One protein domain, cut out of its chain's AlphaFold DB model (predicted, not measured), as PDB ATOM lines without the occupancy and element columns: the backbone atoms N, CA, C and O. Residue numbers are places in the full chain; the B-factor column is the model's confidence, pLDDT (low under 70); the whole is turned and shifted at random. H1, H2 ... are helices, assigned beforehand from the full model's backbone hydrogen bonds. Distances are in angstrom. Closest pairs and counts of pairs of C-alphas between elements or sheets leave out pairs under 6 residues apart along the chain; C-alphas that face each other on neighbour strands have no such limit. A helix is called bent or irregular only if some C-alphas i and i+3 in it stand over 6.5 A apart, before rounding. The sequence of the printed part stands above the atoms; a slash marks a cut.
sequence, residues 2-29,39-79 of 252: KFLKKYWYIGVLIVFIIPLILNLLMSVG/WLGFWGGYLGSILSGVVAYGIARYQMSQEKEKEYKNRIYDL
ATOM      1  N   LYS A   2      22.474 -47.876 -14.963       52.91
ATOM      2  CA  LYS A   2      22.584 -46.788 -13.958       52.91
ATOM      3  C   LYS A   2      23.654 -45.726 -14.288       52.91
ATOM      4  O   LYS A   2      23.459 -44.561 -13.973       52.91
ATOM      5  N   PHE A   3      24.734 -46.109 -14.976       52.06
ATOM      6  CA  PHE A   3      25.835 -45.205 -15.344       52.06
ATOM      7  C   PHE A   3      25.437 -44.193 -16.439       52.06
ATOM      8  O   PHE A   3      25.624 -42.997 -16.264       52.06
ATOM      9  N   LEU A   4      24.769 -44.637 -17.512       59.34
ATOM     10  CA  LEU A   4      24.267 -43.767 -18.594       59.34
ATOM     11  C   LEU A   4      23.241 -42.730 -18.105       59.34
ATOM     12  O   LEU A   4      23.290 -41.575 -18.511       59.34
ATOM     13  N   LYS A   5      22.365 -43.105 -17.161       65.94
ATOM     14  CA  LYS A   5      21.442 -42.157 -16.508       65.94
ATOM     15  C   LYS A   5      22.149 -41.124 -15.630       65.94
ATOM     16  O   LYS A   5      21.575 -40.075 -15.378       65.94
ATOM     17  N   LYS A   6      23.360 -41.409 -15.145       77.06
ATOM     18  CA  LYS A   6      24.124 -40.494 -14.288       77.06
ATOM     19  C   LYS A   6      24.895 -39.443 -15.090       77.06
ATOM     20  O   LYS A   6      25.181 -38.397 -14.532       77.06
ATOM     21  N   TYR A   7      25.194 -39.685 -16.369       83.00
ATOM     22  CA  TYR A   7      26.035 -38.799 -17.192       83.00
ATOM     23  C   TYR A   7      25.352 -38.288 -18.472       83.00
ATOM     24  O   TYR A   7      26.011 -37.722 -19.340       83.00
ATOM     25  N   TRP A   8      24.032 -38.446 -18.600       82.94
ATOM     26  CA  TRP A   8      23.279 -38.002 -19.782       82.94
ATOM     27  C   TRP A   8      23.443 -36.498 -20.075       82.94
ATOM     28  O   TRP A   8      23.540 -36.111 -21.236       82.94
ATOM     29  N   TYR A   9      23.559 -35.666 -19.033       83.50
ATOM     30  CA  TYR A   9      23.781 -34.224 -19.165       83.50
ATOM     31  C   TYR A   9      25.142 -33.888 -19.788       83.50
ATOM     32  O   TYR A   9      25.252 -32.880 -20.475       83.50
ATOM     33  N   ILE A  10      26.163 -34.735 -19.606       86.06
ATOM     34  CA  ILE A  10      27.477 -34.563 -20.247       86.06
ATOM     35  C   ILE A  10      27.350 -34.803 -21.750       86.06
ATOM     36  O   ILE A  10      27.894 -34.038 -22.537       86.06
ATOM     37  N   GLY A  11      26.584 -35.819 -22.158       83.12
ATOM     38  CA  GLY A  11      26.301 -36.076 -23.572       83.12
ATOM     39  C   GLY A  11      25.562 -34.912 -24.234       83.12
ATOM     40  O   GLY A  11      25.969 -34.456 -25.298       83.12
ATOM     41  N   VAL A  12      24.532 -34.376 -23.569       83.94
ATOM     42  CA  VAL A  12      23.807 -33.182 -24.043       83.94
ATOM     43  C   VAL A  12      24.744 -31.976 -24.130       83.94
ATOM     44  O   VAL A  12      24.744 -31.272 -25.132       83.94
ATOM     45  N   LEU A  13      25.588 -31.761 -23.121       85.94
ATOM     46  CA  LEU A  13      26.547 -30.660 -23.103       85.94
ATOM     47  C   LEU A  13      27.550 -30.756 -24.265       85.94
ATOM     48  O   LEU A  13      27.770 -29.775 -24.971       85.94
ATOM     49  N   ILE A  14      28.111 -31.942 -24.512       85.81
ATOM     50  CA  ILE A  14      29.041 -32.199 -25.623       85.81
ATOM     51  C   ILE A  14      28.385 -31.894 -26.975       85.81
ATOM     52  O   ILE A  14      29.019 -31.285 -27.838       85.81
ATOM     53  N   VAL A  15      27.106 -32.250 -27.136       86.06
ATOM     54  CA  VAL A  15      26.335 -32.009 -28.364       86.06
ATOM     55  C   VAL A  15      26.242 -30.518 -28.721       86.06
ATOM     56  O   VAL A  15      26.208 -30.183 -29.903       86.06
ATOM     57  N   PHE A  16      26.249 -29.615 -27.739       84.69
ATOM     58  CA  PHE A  16      26.229 -28.167 -27.988       84.69
ATOM     59  C   PHE A  16      27.624 -27.532 -27.997       84.69
ATOM     60  O   PHE A  16      27.862 -26.582 -28.741       84.69
ATOM     61  N   ILE A  17      28.558 -28.061 -27.203       86.75
ATOM     62  CA  ILE A  17      29.915 -27.516 -27.094       86.75
ATOM     63  C   ILE A  17      30.739 -27.780 -28.359       86.75
ATOM     64  O   ILE A  17      31.463 -26.888 -28.796       86.75
ATOM     65  N   ILE A  18      30.635 -28.964 -28.975       85.81
ATOM     66  CA  ILE A  18      31.446 -29.304 -30.159       85.81
ATOM     67  C   ILE A  18      31.194 -28.335 -31.333       85.81
ATOM     68  O   ILE A  18      32.172 -27.785 -31.841       85.81
ATOM     69  N   PRO A  19      29.941 -28.044 -31.744       83.56
ATOM     70  CA  PRO A  19      29.673 -27.049 -32.786       83.56
ATOM     71  C   PRO A  19      30.215 -25.652 -32.460       83.56
ATOM     72  O   PRO A  19      30.680 -24.941 -33.347       83.56
ATOM     73  N   LEU A  20      30.190 -25.265 -31.181       84.25
ATOM     74  CA  LEU A  20      30.672 -23.963 -30.721       84.25
ATOM     75  C   LEU A  20      32.202 -23.864 -30.785       84.25
ATOM     76  O   LEU A  20      32.733 -22.842 -31.214       84.25
ATOM     77  N   ILE A  21      32.910 -24.940 -30.430       85.75
ATOM     78  CA  ILE A  21      34.366 -25.039 -30.595       85.75
ATOM     79  C   ILE A  21      34.742 -25.014 -32.079       85.75
ATOM     80  O   ILE A  21      35.665 -24.294 -32.449       85.75
ATOM     81  N   LEU A  22      34.022 -25.749 -32.937       82.81
ATOM     82  CA  LEU A  22      34.262 -25.731 -34.385       82.81
ATOM     83  C   LEU A  22      34.089 -24.321 -34.965       82.81
ATOM     84  O   LEU A  22      34.947 -23.871 -35.719       82.81
ATOM     85  N   ASN A  23      33.047 -23.595 -34.548       82.25
ATOM     86  CA  ASN A  23      32.827 -22.207 -34.953       82.25
ATOM     87  C   ASN A  23      33.978 -21.278 -34.514       82.25
ATOM     88  O   ASN A  23      34.466 -20.470 -35.300       82.25
ATOM     89  N   LEU A  24      34.450 -21.412 -33.270       81.81
ATOM     90  CA  LEU A  24      35.569 -20.617 -32.753       81.81
ATOM     91  C   LEU A  24      36.888 -20.928 -33.475       81.81
ATOM     92  O   LEU A  24      37.625 -20.005 -33.809       81.81
ATOM     93  N   LEU A  25      37.178 -22.202 -33.750       80.94
ATOM     94  CA  LEU A  25      38.382 -22.611 -34.482       80.94
ATOM     95  C   LEU A  25      38.384 -22.078 -35.921       80.94
ATOM     96  O   LEU A  25      39.421 -21.613 -36.392       80.94
ATOM     97  N   MET A  26      37.226 -22.088 -36.590       73.88
ATOM     98  CA  MET A  26      37.059 -21.492 -37.921       73.88
ATOM     99  C   MET A  26      37.161 -19.960 -37.905       73.88
ATOM    100  O   MET A  26      37.542 -19.371 -38.905       73.88
ATOM    101  N   SER A  27      36.857 -19.305 -36.780       71.62
ATOM    102  CA  SER A  27      36.962 -17.845 -36.649       71.62
ATOM    103  C   SER A  27      38.378 -17.341 -36.334       71.62
ATOM    104  O   SER A  27      38.629 -16.149 -36.504       71.62
ATOM    105  N   VAL A  28      39.271 -18.189 -35.810       71.25
ATOM    106  CA  VAL A  28      40.620 -17.790 -35.346       71.25
ATOM    107  C   VAL A  28      41.720 -18.170 -36.340       71.25
ATOM    108  O   VAL A  28      42.757 -17.510 -36.380       71.25
ATOM    109  N   GLY A  29      41.526 -19.215 -37.146       63.56
ATOM    110  CA  GLY A  29      42.433 -19.527 -38.249       63.56
ATOM    111  C   GLY A  29      42.001 -18.835 -39.540       63.56
ATOM    112  O   GLY A  29      40.813 -18.642 -39.763       63.56
ATOM    113  N   TRP A  39      26.878 -23.773 -43.134       82.69
ATOM    114  CA  TRP A  39      26.512 -23.851 -41.720       82.69
ATOM    115  C   TRP A  39      25.070 -24.297 -41.497       82.69
ATOM    116  O   TRP A  39      24.796 -25.109 -40.611       82.69
ATOM    117  N   LEU A  40      24.155 -23.857 -42.358       82.00
ATOM    118  CA  LEU A  40      22.785 -24.352 -42.381       82.00
ATOM    119  C   LEU A  40      22.738 -25.854 -42.717       82.00
ATOM    120  O   LEU A  40      22.039 -26.615 -42.046       82.00
ATOM    121  N   GLY A  41      23.531 -26.297 -43.700       84.31
ATOM    122  CA  GLY A  41      23.672 -27.710 -44.058       84.31
ATOM    123  C   GLY A  41      24.233 -28.566 -42.916       84.31
ATOM    124  O   GLY A  41      23.709 -29.649 -42.645       84.31
ATOM    125  N   PHE A  42      25.237 -28.057 -42.194       85.81
ATOM    126  CA  PHE A  42      25.778 -28.705 -40.997       85.81
ATOM    127  C   PHE A  42      24.699 -28.905 -39.927       85.81
ATOM    128  O   PHE A  42      24.494 -30.032 -39.479       85.81
ATOM    129  N   TRP A  43      23.963 -27.853 -39.552       86.44
ATOM    130  CA  TRP A  43      22.902 -27.962 -38.544       86.44
ATOM    131  C   TRP A  43      21.761 -28.883 -38.982       86.44
ATOM    132  O   TRP A  43      21.265 -29.658 -38.163       86.44
ATOM    133  N   GLY A  44      21.386 -28.859 -40.264       86.44
ATOM    134  CA  GLY A  44      20.397 -29.777 -40.827       86.44
ATOM    135  C   GLY A  44      20.820 -31.243 -40.708       86.44
ATOM    136  O   GLY A  44      20.060 -32.067 -40.195       86.44
ATOM    137  N   GLY A  45      22.053 -31.571 -41.106       88.94
ATOM    138  CA  GLY A  45      22.590 -32.930 -40.993       88.94
ATOM    139  C   GLY A  45      22.814 -33.366 -39.542       88.94
ATOM    140  O   GLY A  45      22.520 -34.507 -39.178       88.94
ATOM    141  N   TYR A  46      23.277 -32.448 -38.694       87.38
ATOM    142  CA  TYR A  46      23.559 -32.700 -37.284       87.38
ATOM    143  C   TYR A  46      22.283 -32.983 -36.483       87.38
ATOM    144  O   TYR A  46      22.169 -34.028 -35.837       87.38
ATOM    145  N   LEU A  47      21.285 -32.097 -36.577       88.94
ATOM    146  CA  LEU A  47      19.990 -32.280 -35.918       88.94
ATOM    147  C   LEU A  47      19.235 -33.479 -36.491       88.94
ATOM    148  O   LEU A  47      18.656 -34.249 -35.724       88.94
ATOM    149  N   GLY A  48      19.293 -33.681 -37.811       90.38
ATOM    150  CA  GLY A  48      18.725 -34.859 -38.466       90.38
ATOM    151  C   GLY A  48      19.311 -36.161 -37.915       90.38
ATOM    152  O   GLY A  48      18.567 -37.083 -37.578       90.38
ATOM    153  N   SER A  49      20.630 -36.210 -37.722       90.56
ATOM    154  CA  SER A  49      21.324 -37.373 -37.154       90.56
ATOM    155  C   SER A  49      20.920 -37.633 -35.702       90.56
ATOM    156  O   SER A  49      20.589 -38.769 -35.357       90.56
ATOM    157  N   ILE A  50      20.862 -36.598 -34.857       89.31
ATOM    158  CA  ILE A  50      20.410 -36.728 -33.462       89.31
ATOM    159  C   ILE A  50      18.975 -37.251 -33.406       89.31
ATOM    160  O   ILE A  50      18.696 -38.218 -32.693       89.31
ATOM    161  N   LEU A  51      18.072 -36.648 -34.182       91.06
ATOM    162  CA  LEU A  51      16.670 -37.045 -34.224       91.06
ATOM    163  C   LEU A  51      16.523 -38.503 -34.685       91.06
ATOM    164  O   LEU A  51      15.806 -39.278 -34.051       91.06
ATOM    165  N   SER A  52      17.263 -38.898 -35.726       93.06
ATOM    166  CA  SER A  52      17.284 -40.280 -36.218       93.06
ATOM    167  C   SER A  52      17.761 -41.267 -35.148       93.06
ATOM    168  O   SER A  52      17.142 -42.314 -34.961       93.06
ATOM    169  N   GLY A  53      18.791 -40.908 -34.375       93.12
ATOM    170  CA  GLY A  53      19.316 -41.731 -33.288       93.12
ATOM    171  C   GLY A  53      18.318 -41.897 -32.141       93.12
ATOM    172  O   GLY A  53      18.166 -42.999 -31.610       93.12
ATOM    173  N   VAL A  54      17.586 -40.834 -31.792       91.12
ATOM    174  CA  VAL A  54      16.517 -40.887 -30.780       91.12
ATOM    175  C   VAL A  54      15.385 -41.812 -31.231       91.12
ATOM    176  O   VAL A  54      14.952 -42.665 -30.454       91.12
ATOM    177  N   VAL A  55      14.935 -41.683 -32.482       94.50
ATOM    178  CA  VAL A  55      13.888 -42.548 -33.049       94.50
ATOM    179  C   VAL A  55      14.355 -44.004 -33.097       94.50
ATOM    180  O   VAL A  55      13.640 -44.885 -32.619       94.50
ATOM    181  N   ALA A  56      15.571 -44.263 -33.587       95.69
ATOM    182  CA  ALA A  56      16.150 -45.604 -33.646       95.69
ATOM    183  C   ALA A  56      16.255 -46.244 -32.254       95.69
ATOM    184  O   ALA A  56      15.864 -47.397 -32.073       95.69
ATOM    185  N   TYR A  57      16.701 -45.489 -31.244       93.12
ATOM    186  CA  TYR A  57      16.726 -45.957 -29.858       93.12
ATOM    187  C   TYR A  57      15.318 -46.256 -29.321       93.12
ATOM    188  O   TYR A  57      15.125 -47.259 -28.632       93.12
ATOM    189  N   GLY A  58      14.330 -45.416 -29.645       93.94
ATOM    190  CA  GLY A  58      12.930 -45.639 -29.282       93.94
ATOM    191  C   GLY A  58      12.389 -46.954 -29.844       93.94
ATOM    192  O   GLY A  58      11.848 -47.767 -29.091       93.94
ATOM    193  N   ILE A  59      12.609 -47.195 -31.139       95.62
ATOM    194  CA  ILE A  59      12.206 -48.430 -31.822       95.62
ATOM    195  C   ILE A  59      12.933 -49.639 -31.227       95.62
ATOM    196  O   ILE A  59      12.280 -50.614 -30.863       95.62
ATOM    197  N   ALA A  60      14.256 -49.570 -31.063       94.94
ATOM    198  CA  ALA A  60      15.042 -50.665 -30.496       94.94
ATOM    199  C   ALA A  60      14.575 -51.017 -29.077       94.94
ATOM    200  O   ALA A  60      14.388 -52.185 -28.746       94.94
ATOM    201  N   ARG A  61      14.310 -50.010 -28.237       92.19
ATOM    202  CA  ARG A  61      13.797 -50.230 -26.881       92.19
ATOM    203  C   ARG A  61      12.418 -50.887 -26.894       92.19
ATOM    204  O   ARG A  61      12.187 -51.785 -26.086       92.19
ATOM    205  N   TYR A  62      11.528 -50.445 -27.782       92.44
ATOM    206  CA  TYR A  62      10.204 -51.041 -27.949       92.44
ATOM    207  C   TYR A  62      10.302 -52.504 -28.401       92.44
ATOM    208  O   TYR A  62       9.689 -53.380 -27.790       92.44
ATOM    209  N   GLN A  63      11.140 -52.789 -29.400       92.88
ATOM    210  CA  GLN A  63      11.396 -54.148 -29.877       92.88
ATOM    211  C   GLN A  63      11.942 -55.041 -28.759       92.88
ATOM    212  O   GLN A  63      11.375 -56.099 -28.517       92.88
ATOM    213  N   MET A  64      12.943 -54.587 -27.997       92.62
ATOM    214  CA  MET A  64      13.488 -55.355 -26.869       92.62
ATOM    215  C   MET A  64      12.448 -55.637 -25.778       92.62
ATOM    216  O   MET A  64      12.494 -56.692 -25.151       92.62
ATOM    217  N   SER A  65      11.529 -54.704 -25.493       87.12
ATOM    218  CA  SER A  65      10.456 -54.971 -24.525       87.12
ATOM    219  C   SER A  65       9.471 -56.019 -25.033       87.12
ATOM    220  O   SER A  65       9.118 -56.921 -24.279       87.12
ATOM    221  N   GLN A  66       9.091 -55.935 -26.308       92.00
ATOM    222  CA  GLN A  66       8.188 -56.898 -26.937       92.00
ATOM    223  C   GLN A  66       8.833 -58.285 -27.042       92.00
ATOM    224  O   GLN A  66       8.192 -59.300 -26.783       92.00
ATOM    225  N   GLU A  67      10.123 -58.341 -27.371       90.88
ATOM    226  CA  GLU A  67      10.883 -59.584 -27.471       90.88
ATOM    227  C   GLU A  67      11.003 -60.282 -26.117       90.88
ATOM    228  O   GLU A  67      10.734 -61.475 -26.037       90.88
ATOM    229  N   LYS A  68      11.282 -59.541 -25.038       85.94
ATOM    230  CA  LYS A  68      11.300 -60.101 -23.677       85.94
ATOM    231  C   LYS A  68       9.950 -60.664 -23.253       85.94
ATOM    232  O   LYS A  68       9.900 -61.729 -22.645       85.94
ATOM    233  N   GLU A  69       8.862 -59.957 -23.551       78.88
ATOM    234  CA  GLU A  69       7.516 -60.445 -23.242       78.88
ATOM    235  C   GLU A  69       7.200 -61.720 -24.037       78.88
ATOM    236  O   GLU A  69       6.676 -62.692 -23.489       78.88
ATOM    237  N   LYS A  70       7.568 -61.749 -25.320       81.00
ATOM    238  CA  LYS A  70       7.387 -62.916 -26.184       81.00
ATOM    239  C   LYS A  70       8.228 -64.107 -25.727       81.00
ATOM    240  O   LYS A  70       7.712 -65.217 -25.668       81.00
ATOM    241  N   GLU A  71       9.495 -63.890 -25.396       82.69
ATOM    242  CA  GLU A  71      10.405 -64.919 -24.887       82.69
ATOM    243  C   GLU A  71       9.891 -65.498 -23.564       82.69
ATOM    244  O   GLU A  71       9.875 -66.713 -23.385       82.69
ATOM    245  N   TYR A  72       9.376 -64.646 -22.674       74.12
ATOM    246  CA  TYR A  72       8.741 -65.073 -21.431       74.12
ATOM    247  C   TYR A  72       7.521 -65.967 -21.682       74.12
ATOM    248  O   TYR A  72       7.450 -67.072 -21.140       74.12
ATOM    249  N   LYS A  73       6.591 -65.531 -22.545       72.94
ATOM    250  CA  LYS A  73       5.417 -66.334 -22.921       72.94
ATOM    251  C   LYS A  73       5.833 -67.664 -23.547       72.94
ATOM    252  O   LYS A  73       5.310 -68.700 -23.159       72.94
ATOM    253  N   ASN A  74       6.808 -67.652 -24.455       75.94
ATOM    254  CA  ASN A  74       7.344 -68.861 -25.082       75.94
ATOM    255  C   ASN A  74       7.930 -69.830 -24.059       75.94
ATOM    256  O   ASN A  74       7.574 -71.001 -24.072       75.94
ATOM    257  N   ARG A  75       8.745 -69.340 -23.123       71.75
ATOM    258  CA  ARG A  75       9.315 -70.182 -22.073       71.75
ATOM    259  C   ARG A  75       8.230 -70.811 -21.206       71.75
ATOM    260  O   ARG A  75       8.333 -71.979 -20.870       71.75
ATOM    261  N   ILE A  76       7.176 -70.073 -20.863       67.44
ATOM    262  CA  ILE A  76       6.020 -70.650 -20.163       67.44
ATOM    263  C   ILE A  76       5.369 -71.747 -21.007       67.44
ATOM    264  O   ILE A  76       5.119 -72.829 -20.489       67.44
ATOM    265  N   TYR A  77       5.130 -71.496 -22.298       68.06
ATOM    266  CA  TYR A  77       4.580 -72.508 -23.204       68.06
ATOM    267  C   TYR A  77       5.428 -73.775 -23.262       68.06
ATOM    268  O   TYR A  77       4.883 -74.870 -23.353       68.06
ATOM    269  N   ASP A  78       6.748 -73.633 -23.183       69.62
ATOM    270  CA  ASP A  78       7.667 -74.766 -23.218       69.62
ATOM    271  C   ASP A  78       7.597 -75.615 -21.935       69.62
ATOM    272  O   ASP A  78       7.775 -76.834 -21.990       69.62
ATOM    273  N   LEU A  79       7.281 -74.983 -20.799       67.50
ATOM    274  CA  LEU A  79       7.212 -75.622 -19.481       67.50
ATOM    275  C   LEU A  79       5.836 -76.221 -19.146       67.50
ATOM    276  O   LEU A  79       5.748 -77.075 -18.263       67.50
TER     277      LEU A  79
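What this domain is: This is residues 2 to 29 and 39 to 79 of the 252 residues of an uncharacterized protein of Bombilactobacillus mellis (UniProt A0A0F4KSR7). From the first printed residue, look for two long helices that run opposite ways, loosely side by side and shifted lengthwise: kinked H1 first, then the longer H2. They come near each other without close packing, while residues 2 to 14 and 24 to 29 at H1's two ends and residues 51 to 79 of H2 stick out free. The printed part has 69 residues with two named helices, H1 then H2, no named strand, and the class all helix. The whole is extended, with a radius of gyration of the C-alphas of 19.8 A, and its outline is a rod spanning 69 by 27 by 13 A.

How they stand to each other: Begin with H1, residues 2 to 28, and look near residue 9 for its kink of 42 degrees. This helix is irregular: C-alphas 6 and 9 are 8.0 A apart. Then turn to H2, residues 39 to 79, which is near H1, with 7 pairs of C-alphas within 10 A and no pair within 8 A. In H2 every O i to N i+4 pair is within hydrogen-bond range; in H1 19 of 23 are.

Where its parts are: Find C-alpha 2 at (22.584, -46.788, -13.958); from there H1 runs 40.3 A to C-alpha 28 at (40.620, -17.790, -35.346). Pick up H2 at C-alpha 39 and follow its 41 residues over 59.6 A to C-alpha 79 at (7.212, -75.622, -19.481).

The domain as a whole: Look to Gly 29 and Leu 79 for the two C-alphas farthest apart, 68.8 A. Residues 30 to 38 are not printed, and C-alphas 29 and 39 are 16.9 A apart across this cut. The mean pLDDT of the printed part is 82.6; the model's confidence is under 70 at residues 2 to 5, residue 29 and residues 76 to 79.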